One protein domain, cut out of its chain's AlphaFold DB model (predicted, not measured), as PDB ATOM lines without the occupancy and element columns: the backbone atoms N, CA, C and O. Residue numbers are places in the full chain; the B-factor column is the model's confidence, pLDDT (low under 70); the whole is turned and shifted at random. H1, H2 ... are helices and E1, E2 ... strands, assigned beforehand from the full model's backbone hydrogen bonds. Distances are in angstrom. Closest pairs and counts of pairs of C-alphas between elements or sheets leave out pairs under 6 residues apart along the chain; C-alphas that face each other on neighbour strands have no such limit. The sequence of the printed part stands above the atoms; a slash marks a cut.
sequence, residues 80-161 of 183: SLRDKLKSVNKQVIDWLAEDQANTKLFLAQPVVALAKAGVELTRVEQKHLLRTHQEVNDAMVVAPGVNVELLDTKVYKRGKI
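What this domain is: This is residues 80 to 161 of the 183 residues of an uncharacterized protein of Kangiellaceae bacterium (UniProt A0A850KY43). Two long helices, H1 and H4, stand apart, joined through a small hairpin of short helices, H2 and H3; from the last residues of H4 into strand E1 an arm, residues 138 to 150, sticks out, and the rest of E1 folds back toward H1 and H2. The 82 printed residues, mostly helix, run H1, H2, H3, H4, E1. The whole is loose, radius of gyration of the C-alphas 14.6 A, spanning 48 by 30 by 22 A.

Where its parts are: Find C-alpha 80 at (51.457, 23.991, 67.172); H1 runs 27.5 A to residue 98. H2 is residues 100 to 108, H3 110 to 116. H4, residues 123 to 139, covers 24.5 A. E1, residues 146 to 155, covers 25.1 A, ending at (55.759, 45.815, 81.366).

How they stand to each other: H1 and H2 touch only at the corner, C-alphas 96 and 102 closest at 5.3 A. The hairpin H2 and H3 touches at Phe 106 and Ala 113, 4.9 A. H3 touches H4 through residues 126 to 133 alone, Val 111 to Gln 126 closest, C-alphas 6.2 A apart. E1 bends by 59 degrees at residue 149 and pairs with no named strand; its closest C-alpha to H1 is Val 155, 5.1 A from Ala 97. In H1 to H4 every O i to N i+4 pair is within hydrogen-bond range.

The domain as a whole: C-alphas 80 and 145 are farthest apart, 48.8 A. The printed part has no cut and no long link. Residues 136 to 161 have pLDDT under 70.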
ATOM      1  N   SER A  80      51.681  24.420  65.786       74.31
ATOM      2  CA  SER A  80      51.457  23.991  67.172       74.31
ATOM      3  C   SER A  80      52.469  24.588  68.156       74.31
ATOM      4  O   SER A  80      52.107  25.036  69.245       74.31
ATOM      5  N   LEU A  81      53.742  24.644  67.765       70.75
ATOM      6  CA  LEU A  81      54.814  25.199  68.583       70.75
ATOM      7  C   LEU A  81      54.720  26.728  68.648       70.75
ATOM      8  O   LEU A  81      54.878  27.318  69.715       70.75
ATOM      9  N   ARG A  82      54.387  27.372  67.525       71.38
ATOM     10  CA  ARG A  82      54.159  28.819  67.441       71.38
ATOM     11  C   ARG A  82      53.039  29.272  68.380       71.38
ATOM     12  O   ARG A  82      53.199  30.271  69.079       71.38
ATOM     13  N   ASP A  83      51.925  28.551  68.413       74.31
ATOM     14  CA  ASP A  83      50.782  28.922  69.248       74.31
ATOM     15  C   ASP A  83      51.027  28.625  70.730       74.31
ATOM     16  O   ASP A  83      50.691  29.456  71.579       74.31
ATOM     17  N   LYS A  84      51.739  27.534  71.048       73.31
ATOM     18  CA  LYS A  84      52.219  27.276  72.413       73.31
ATOM     19  C   LYS A  84      53.117  28.411  72.914       73.31
ATOM     20  O   LYS A  84      52.892  28.932  74.003       73.31
ATOM     21  N   LEU A  85      54.078  28.856  72.099       73.31
ATOM     22  CA  LEU A  85      54.959  29.979  72.444       73.31
ATOM     23  C   LEU A  85      54.184  31.282  72.652       73.31
ATOM     24  O   LEU A  85      54.461  32.009  73.602       73.31
ATOM     25  N   LYS A  86      53.195  31.583  71.804       75.19
ATOM     26  CA  LYS A  86      52.341  32.768  71.989       75.19
ATOM     27  C   LYS A  86      51.560  32.708  73.299       75.19
ATOM     28  O   LYS A  86      51.470  33.728  73.977       75.19
ATOM     29  N   SER A  87      51.004  31.544  73.640       78.75
ATOM     30  CA  SER A  87      50.240  31.351  74.875       78.75
ATOM     31  C   SER A  87      51.114  31.569  76.108       78.75
ATOM     32  O   SER A  87      50.781  32.395  76.953       78.75
ATOM     33  N   VAL A  88      52.269  30.897  76.164       79.88
ATOM     34  CA  VAL A  88      53.231  31.034  77.269       79.88
ATOM     35  C   VAL A  88      53.726  32.478  77.380       79.88
ATOM     36  O   VAL A  88      53.766  33.040  78.468       79.88
ATOM     37  N   ASN A  89      54.040  33.124  76.255       79.69
ATOM     38  CA  ASN A  89      54.492  34.515  76.249       79.69
ATOM     39  C   ASN A  89      53.407  35.470  76.766       79.69
ATOM     40  O   ASN A  89      53.684  36.341  77.582       79.69
ATOM     41  N   LYS A  90      52.153  35.282  76.339       80.25
ATOM     42  CA  LYS A  90      51.031  36.075  76.848       80.25
ATOM     43  C   LYS A  90      50.889  35.915  78.363       80.25
ATOM     44  O   LYS A  90      50.793  36.920  79.053       80.25
ATOM     45  N   GLN A  91      50.931  34.682  78.861       83.06
ATOM     46  CA  GLN A  91      50.821  34.372  80.286       83.06
ATOM     47  C   GLN A  91      51.922  35.050  81.111       83.06
ATOM     48  O   GLN A  91      51.627  35.710  82.103       83.06
ATOM     49  N   VAL A  92      53.179  34.955  80.668       83.00
ATOM     50  CA  VAL A  92      54.309  35.605  81.347       83.00
ATOM     51  C   VAL A  92      54.152  37.123  81.338       83.00
ATOM     52  O   VAL A  92      54.323  37.756  82.372       83.00
ATOM     53  N   ILE A  93      53.799  37.723  80.200       80.12
ATOM     54  CA  ILE A  93      53.631  39.178  80.105       80.12
ATOM     55  C   ILE A  93      52.459  39.669  80.954       80.12
ATOM     56  O   ILE A  93      52.585  40.707  81.599       80.12
ATOM     57  N   ASP A  94      51.338  38.948  80.965       83.44
ATOM     58  CA  ASP A  94      50.187  39.305  81.792       83.44
ATOM     59  C   ASP A  94      50.565  39.258  83.282       83.44
ATOM     60  O   ASP A  94      50.329  40.246  83.973       83.44
ATOM     61  N   TRP A  95      51.266  38.208  83.728       87.81
ATOM     62  CA  TRP A  95      51.763  38.074  85.104       87.81
ATOM     63  C   TRP A  95      52.793  39.150  85.490       87.81
ATOM     64  O   TRP A  95      52.746  39.724  86.578       87.81
ATOM     65  N   LEU A  96      53.725  39.470  84.588       84.44
ATOM     66  CA  LEU A  96      54.714  40.529  84.808       84.44
ATOM     67  C   LEU A  96      54.064  41.920  84.881       84.44
ATOM     68  O   LEU A  96      54.551  42.785  85.602       84.44
ATOM     69  N   ALA A  97      52.980  42.140  84.136       79.94
ATOM     70  CA  ALA A  97      52.254  43.408  84.101       79.94
ATOM     71  C   ALA A  97      51.292  43.611  85.282       79.94
ATOM     72  O   ALA A  97      50.795  44.722  85.452       79.94
ATOM     73  N   GLU A  98      50.993  42.567  86.059       83.50
ATOM     74  CA  GLU A  98      50.140  42.664  87.250       83.50
ATOM     75  C   GLU A  98      50.818  43.423  88.394       83.50
ATOM     76  O   GLU A  98      50.166  44.236  89.047       83.50
ATOM     77  N   ASP A  99      52.116  43.200  88.614       82.06
ATOM     78  CA  ASP A  99      52.868  43.829  89.701       82.06
ATOM     79  C   ASP A  99      54.313  44.140  89.280       82.06
ATOM     80  O   ASP A  99      55.031  43.324  88.693       82.06
ATOM     81  N   GLN A 100      54.792  45.324  89.653       77.31
ATOM     82  CA  GLN A 100      56.185  45.708  89.482       77.31
ATOM     83  C   GLN A 100      57.137  44.795  90.279       77.31
ATOM     84  O   GLN A 100      58.268  44.556  89.841       77.31
ATOM     85  N   ALA A 101      56.695  44.227  91.407       82.56
ATOM     86  CA  ALA A 101      57.469  43.241  92.161       82.56
ATOM     87  C   ALA A 101      57.745  41.965  91.343       82.56
ATOM     88  O   ALA A 101      58.851  41.423  91.415       82.56
ATOM     89  N   ASN A 102      56.801  41.536  90.496       83.75
ATOM     90  CA  ASN A 102      56.976  40.389  89.597       83.75
ATOM     91  C   ASN A 102      58.066  40.663  88.557       83.75
ATOM     92  O   ASN A 102      58.888  39.795  88.261       83.75
ATOM     93  N   THR A 103      58.128  41.899  88.058       77.19
ATOM     94  CA  THR A 103      59.167  42.314  87.107       77.19
ATOM     95  C   THR A 103      60.549  42.337  87.752       77.19
ATOM     96  O   THR A 103      61.508  41.814  87.182       77.19
ATOM     97  N   LYS A 104      60.662  42.876  88.973       79.50
ATOM     98  CA  LYS A 104      61.919  42.849  89.740       79.50
ATOM     99  C   LYS A 104      62.367  41.418  90.030       79.50
ATOM    100  O   LYS A 104      63.544  41.101  89.867       79.50
ATOM    101  N   LEU A 105      61.430  40.545  90.398       84.12
ATOM    102  CA  LEU A 105      61.713  39.131  90.628       84.12
ATOM    103  C   LEU A 105      62.199  38.437  89.353       84.12
ATOM    104  O   LEU A 105      63.138  37.655  89.417       84.12
ATOM    105  N   PHE A 106      61.607  38.739  88.198       84.62
ATOM    106  CA  PHE A 106      62.025  38.170  86.919       84.62
ATOM    107  C   PHE A 106      63.444  38.572  86.519       84.62
ATOM    108  O   PHE A 106      64.205  37.733  86.044       84.62
ATOM    109  N   LEU A 107      63.825  39.828  86.760       81.31
ATOM    110  CA  LEU A 107      65.182  40.298  86.484       81.31
ATOM    111  C   LEU A 107      66.218  39.703  87.438       81.31
ATOM    112  O   LEU A 107      67.325  39.393  87.008       81.31
ATOM    113  N   ALA A 108      65.875  39.534  88.714       83.75
ATOM    114  CA  ALA A 108      66.792  38.979  89.706       83.75
ATOM    115  C   ALA A 108      66.895  37.445  89.623       83.75
ATOM    116  O   ALA A 108      67.978  36.882  89.758       83.75
ATOM    117  N   GLN A 109      65.763  36.766  89.438       86.50
ATOM    118  CA  GLN A 109      65.619  35.313  89.524       86.50
ATOM    119  C   GLN A 109      64.640  34.802  88.448       86.50
ATOM    120  O   GLN A 109      63.498  34.439  88.755       86.50
ATOM    121  N   PRO A 110      65.075  34.720  87.178       84.19
ATOM    122  CA  PRO A 110      64.185  34.427  86.054       84.19
ATOM    123  C   PRO A 110      63.520  33.050  86.149       84.19
ATOM    124  O   PRO A 110      62.347  32.910  85.820       84.19
ATOM    125  N   VAL A 111      64.223  32.031  86.656       87.81
ATOM    126  CA  VAL A 111      63.658  30.676  86.808       87.81
ATOM    127  C   VAL A 111      62.526  30.650  87.837       87.81
ATOM    128  O   VAL A 111      61.470  30.074  87.581       87.81
ATOM    129  N   VAL A 112      62.719  31.309  88.982       88.00
ATOM    130  CA  VAL A 112      61.710  31.379  90.051       88.00
ATOM    131  C   VAL A 112      60.498  32.184  89.585       88.00
ATOM    132  O   VAL A 112      59.361  31.796  89.841       88.00
ATOM    133  N   ALA A 113      60.730  33.284  88.869       86.44
ATOM    134  CA  ALA A 113      59.665  34.107  88.313       86.44
ATOM    135  C   ALA A 113      58.831  33.358  87.265       86.44
ATOM    136  O   ALA A 113      57.607  33.397  87.324       86.44
ATOM    137  N   LEU A 114      59.471  32.621  86.351       86.56
ATOM    138  CA  LEU A 114      58.769  31.819  85.345       86.56
ATOM    139  C   LEU A 114      57.943  30.693  85.979       86.56
ATOM    140  O   LEU A 114      56.803  30.479  85.571       86.56
ATOM    141  N   ALA A 115      58.461  30.043  87.023       87.88
ATOM    142  CA  ALA A 115      57.695  29.055  87.779       87.88
ATOM    143  C   ALA A 115      56.459  29.683  88.453       87.88
ATOM    144  O   ALA A 115      55.365  29.126  88.374       87.88
ATOM    145  N   LYS A 116      56.597  30.876  89.055       87.44
ATOM    146  CA  LYS A 116      55.466  31.619  89.646       87.44
ATOM    147  C   LYS A 116      54.455  32.113  88.612       87.44
ATOM    148  O   LYS A 116      53.271  32.174  88.917       87.44
ATOM    149  N   ALA A 117      54.907  32.411  87.398       85.06
ATOM    150  CA  ALA A 117      54.041  32.733  86.270       85.06
ATOM    151  C   ALA A 117      53.287  31.502  85.722       85.06
ATOM    152  O   ALA A 117      52.478  31.647  84.808       85.06
ATOM    153  N   GLY A 118      53.537  30.297  86.252       85.31
ATOM    154  CA  GLY A 118      52.909  29.048  85.814       85.31
ATOM    155  C   GLY A 118      53.543  28.443  84.559       85.31
ATOM    156  O   GLY A 118      52.878  27.701  83.840       85.31
ATOM    157  N   VAL A 119      54.803  28.781  84.263       86.25
ATOM    158  CA  VAL A 119      55.565  28.180  83.163       86.25
ATOM    159  C   VAL A 119      56.338  26.975  83.680       86.25
ATOM    160  O   VAL A 119      57.223  27.096  84.527       86.25
ATOM    161  N   GLU A 120      56.034  25.807  83.126       86.25
ATOM    162  CA  GLU A 120      56.775  24.583  83.409       86.25
ATOM    163  C   GLU A 120      58.079  24.562  82.607       86.25
ATOM    164  O   GLU A 120      58.071  24.545  81.376       86.25
ATOM    165  N   LEU A 121      59.206  24.570  83.320       84.06
ATOM    166  CA  LEU A 121      60.544  24.490  82.738       84.06
ATOM    167  C   LEU A 121      61.171  23.141  83.061       84.06
ATOM    168  O   LEU A 121      61.234  22.733  84.226       84.06
ATOM    169  N   THR A 122      61.727  22.486  82.050       88.88
ATOM    170  CA  THR A 122      62.544  21.286  82.239       88.88
ATOM    171  C   THR A 122      63.870  21.628  82.924       88.88
ATOM    172  O   THR A 122      64.373  22.751  82.857       88.88
ATOM    173  N   ARG A 123      64.512  20.633  83.549       86.88
ATOM    174  CA  ARG A 123      65.818  20.812  84.214       86.88
ATOM    175  C   ARG A 123      66.895  21.383  83.279       86.88
ATOM    176  O   ARG A 123      67.750  22.150  83.719       86.88
ATOM    177  N   VAL A 124      66.866  20.997  82.003       87.25
ATOM    178  CA  VAL A 124      67.822  21.471  80.991       87.25
ATOM    179  C   VAL A 124      67.596  22.953  80.696       87.25
ATOM    180  O   VAL A 124      68.553  23.725  80.700       87.25
ATOM    181  N   GLU A 125      66.341  23.364  80.518       80.06
ATOM    182  CA  GLU A 125      65.970  24.760  80.265       80.06
ATOM    183  C   GLU A 125      66.293  25.656  81.461       80.06
ATOM    184  O   GLU A 125      66.863  26.728  81.278       80.06
ATOM    185  N   GLN A 126      66.025  25.199  82.686       84.44
ATOM    186  CA  GLN A 126      66.387  25.932  83.904       84.44
ATOM    187  C   GLN A 126      67.897  26.192  83.974       84.44
ATOM    188  O   GLN A 126      68.325  27.320  84.213       84.44
ATOM    189  N   LYS A 127      68.717  25.163  83.717       86.00
ATOM    190  CA  LYS A 127      70.181  25.298  83.708       86.00
ATOM    191  C   LYS A 127      70.652  26.263  82.620       86.00
ATOM    192  O   LYS A 127      71.565  27.049  82.860       86.00
ATOM    193  N   HIS A 128      70.051  26.192  81.435       79.00
ATOM    194  CA  HIS A 128      70.394  27.083  80.332       79.00
ATOM    195  C   HIS A 128      70.045  28.539  80.663       79.00
ATOM    196  O   HIS A 128      70.900  29.407  80.533       79.00
ATOM    197  N   LEU A 129      68.844  28.786  81.194       80.81
ATOM    198  CA  LEU A 129      68.397  30.115  81.611       80.81
ATOM    199  C   LEU A 129      69.295  30.727  82.686       80.81
ATOM    200  O   LEU A 129      69.650  31.895  82.573       80.81
ATOM    201  N   LEU A 130      69.696  29.953  83.697       83.75
ATOM    202  CA  LEU A 130      70.614  30.435  84.736       83.75
ATOM    203  C   LEU A 130      71.973  30.827  84.157       83.75
ATOM    204  O   LEU A 130      72.509  31.872  84.506       83.75
ATOM    205  N   ARG A 131      72.508  30.014  83.240       82.38
ATOM    206  CA  ARG A 131      73.786  30.304  82.586       82.38
ATOM    207  C   ARG A 131      73.707  31.572  81.739       82.38
ATOM    208  O   ARG A 131      74.560  32.437  81.874       82.38
ATOM    209  N   THR A 132      72.686  31.697  80.896       74.50
ATOM    210  CA  THR A 132      72.503  32.890  80.059       74.50
ATOM    211  C   THR A 132      72.266  34.135  80.907       74.50
ATOM    212  O   THR A 132      72.792  35.195  80.592       74.50
ATOM    213  N   HIS A 133      71.507  34.027  81.999       77.69
ATOM    214  CA  HIS A 133      71.292  35.143  82.923       77.69
ATOM    215  C   HIS A 133      72.592  35.595  83.590       77.69
ATOM    216  O   HIS A 133      72.854  36.793  83.655       77.69
ATOM    217  N   GLN A 134      73.434  34.651  84.012       74.75
ATOM    218  CA  GLN A 134      74.753  34.957  84.558       74.75
ATOM    219  C   GLN A 134      75.654  35.632  83.515       74.75
ATOM    220  O   GLN A 134      76.193  36.696  83.790       74.75
ATOM    221  N   GLU A 135      75.723  35.092  82.293       70.44
ATOM    222  CA  GLU A 135      76.480  35.693  81.183       70.44
ATOM    223  C   GLU A 135      76.002  37.125  80.859       70.44
ATOM    224  O   GLU A 135      76.814  38.001  80.569       70.44
ATOM    225  N   VAL A 136      74.692  37.392  80.938       67.19
ATOM    226  CA  VAL A 136      74.126  38.738  80.746       67.19
ATOM    227  C   VAL A 136      74.494  39.676  81.892       67.19
ATOM    228  O   VAL A 136      74.848  40.820  81.622       67.19
ATOM    229  N   ASN A 137      74.437  39.222  83.145       66.69
ATOM    230  CA  ASN A 137      74.842  40.040  84.293       66.69
ATOM    231  C   ASN A 137      76.335  40.376  84.243       66.69
ATOM    232  O   ASN A 137      76.705  41.521  84.481       66.69
ATOM    233  N   ASP A 138      77.168  39.409  83.863       61.22
ATOM    234  CA  ASP A 138      78.611  39.595  83.713       61.22
ATOM    235  C   ASP A 138      78.944  40.553  82.551       61.22
ATOM    236  O   ASP A 138      79.947  41.261  82.594       61.22
ATOM    237  N   ALA A 139      78.092  40.613  81.520       57.06
ATOM    238  CA  ALA A 139      78.212  41.556  80.406       57.06
ATOM    239  C   ALA A 139      77.571  42.933  80.687       57.06
ATOM    240  O   ALA A 139      77.965  43.927  80.072       57.06
ATOM    241  N   MET A 140      76.602  43.021  81.607       55.69
ATOM    242  CA  MET A 140      75.991  44.267  82.090       55.69
ATOM    243  C   MET A 140      76.925  44.983  83.077       55.69
ATOM    244  O   MET A 140      76.573  45.289  84.214       55.69
ATOM    245  N   VAL A 141      78.139  45.298  82.631       55.25
ATOM    246  CA  VAL A 141      79.039  46.165  83.389       55.25
ATOM    247  C   VAL A 141      78.641  47.606  83.099       55.25
ATOM    248  O   VAL A 141      78.934  48.152  82.034       55.25
ATOM    249  N   VAL A 142      77.946  48.233  84.046       56.78
ATOM    250  CA  VAL A 142      77.860  49.694  84.069       56.78
ATOM    251  C   VAL A 142      79.285  50.215  84.285       56.78
ATOM    252  O   VAL A 142      80.003  49.700  85.142       56.78
ATOM    253  N   ALA A 143      79.719  51.187  83.478       52.91
ATOM    254  CA  ALA A 143      81.068  51.731  83.584       52.91
ATOM    255  C   ALA A 143      81.360  52.194  85.031       52.91
ATOM    256  O   ALA A 143      80.473  52.763  85.677       52.91
ATOM    257  N   PRO A 144      82.579  51.960  85.555       55.38
ATOM    258  CA  PRO A 144      82.937  52.395  86.903       55.38
ATOM    259  C   PRO A 144      82.741  53.914  87.046       55.38
ATOM    260  O   PRO A 144      83.195  54.675  86.194       55.38
ATOM    261  N   GLY A 145      82.060  54.349  88.115       52.75
ATOM    262  CA  GLY A 145      81.750  55.765  88.385       52.75
ATOM    263  C   GLY A 145      80.346  56.236  87.974       52.75
ATOM    264  O   GLY A 145      80.052  57.422  88.087       52.75
ATOM    265  N   VAL A 146      79.476  55.333  87.508       53.56
ATOM    266  CA  VAL A 146      78.058  55.627  87.245       53.56
ATOM    267  C   VAL A 146      77.207  55.178  88.431       53.56
ATOM    268  O   VAL A 146      77.185  53.994  88.774       53.56
ATOM    269  N   ASN A 147      76.456  56.105  89.021       49.28
ATOM    270  CA  ASN A 147      75.458  55.795  90.041       49.28
ATOM    271  C   ASN A 147      74.117  55.511  89.357       49.28
ATOM    272  O   ASN A 147      73.540  56.373  88.693       49.28
ATOM    273  N   VAL A 148      73.599  54.290  89.497       52.84
ATOM    274  CA  VAL A 148      72.247  53.968  89.023       52.84
ATOM    275  C   VAL A 148      71.249  54.516  90.041       52.84
ATOM    276  O   VAL A 148      70.983  53.879  91.056       52.84
ATOM    277  N   GLU A 149      70.722  55.711  89.787       52.31
ATOM    278  CA  GLU A 149      69.767  56.377  90.684       52.31
ATOM    279  C   GLU A 149      68.366  55.758  90.607       52.31
ATOM    280  O   GLU A 149      67.678  55.642  91.622       52.31
ATOM    281  N   LEU A 150      67.939  55.326  89.415       48.16
ATOM    282  CA  LEU A 150      66.606  54.769  89.206       48.16
ATOM    283  C   LEU A 150      66.626  53.629  88.184       48.16
ATOM    284  O   LEU A 150      67.013  53.811  87.029       48.16
ATOM    285  N   LEU A 151      66.118  52.468  88.596       54.50
ATOM    286  CA  LEU A 151      65.763  51.366  87.707       54.50
ATOM    287  C   LEU A 151      64.235  51.296  87.587       54.50
ATOM    288  O   LEU A 151      63.561  50.703  88.435       54.50
ATOM    289  N   ASP A 152      63.682  51.908  86.539       54.53
ATOM    290  CA  ASP A 152      62.247  51.853  86.246       54.53
ATOM    291  C   ASP A 152      61.965  50.698  85.284       54.53
ATOM    292  O   ASP A 152      62.478  50.632  84.168       54.53
ATOM    293  N   THR A 153      61.147  49.762  85.736       56.97
ATOM    294  CA  THR A 153      60.793  48.545  85.009       56.97
ATOM    295  C   THR A 153      59.307  48.572  84.725       56.97
ATOM    296  O   THR A 153      58.494  48.539  85.647       56.97
ATOM    297  N   LYS A 154      58.946  48.656  83.442       63.50
ATOM    298  CA  LYS A 154      57.550  48.729  83.003       63.50
ATOM    299  C   LYS A 154      57.263  47.656  81.970       63.50
ATOM    300  O   LYS A 154      57.915  47.575  80.928       63.50
ATOM    301  N   VAL A 155      56.252  46.854  82.263       60.09
ATOM    302  CA  VAL A 155      55.759  45.815  81.366       60.09
ATOM    303  C   VAL A 155      54.517  46.354  80.685       60.09
ATOM    304  O   VAL A 155      53.582  46.817  81.333       60.09
ATOM    305  N   TYR A 156      54.506  46.299  79.362       63.50
ATOM    306  CA  TYR A 156      53.370  46.743  78.575       63.50
ATOM    307  C   TYR A 156      52.712  45.529  77.935       63.50
ATOM    308  O   TYR A 156      53.357  44.761  77.230       63.50
ATOM    309  N   LYS A 157      51.396  45.386  78.112       57.09
ATOM    310  CA  LYS A 157      50.607  44.321  77.460       57.09
ATOM    311  C   LYS A 157      50.528  44.486  75.931       57.09
ATOM    312  O   LYS A 157      50.113  43.567  75.218       57.09
ATOM    313  N   ARG A 158      50.890  45.675  75.425       55.06
ATOM    314  CA  ARG A 158      50.956  46.062  74.005       55.06
ATOM    315  C   ARG A 158      52.030  47.134  73.806       55.06
ATOM    316  O   ARG A 158      52.068  48.085  74.583       55.06
ATOM    317  N   GLY A 159      52.826  47.044  72.740       52.38
ATOM    318  CA  GLY A 159      53.707  48.145  72.325       52.38
ATOM    319  C   GLY A 159      54.915  47.699  71.505       52.38
ATOM    320  O   GLY A 159      55.546  46.705  71.835       52.38
ATOM    321  N   LYS A 160      55.264  48.452  70.452       49.09
ATOM    322  CA  LYS A 160      56.434  48.164  69.605       49.09
ATOM    323  C   LYS A 160      57.728  48.649  70.266       49.09
ATOM    324  O   LYS A 160      57.861  49.845  70.533       49.09
ATOM    325  N   ILE A 161      58.702  47.758  70.453       49.38
ATOM    326  CA  ILE A 161      60.102  48.135  70.718       49.38
ATOM    327  C   ILE A 161      60.810  48.259  69.363       49.38
ATOM    328  O   ILE A 161      60.691  47.365  68.534       49.38
TER     329      ILE A 161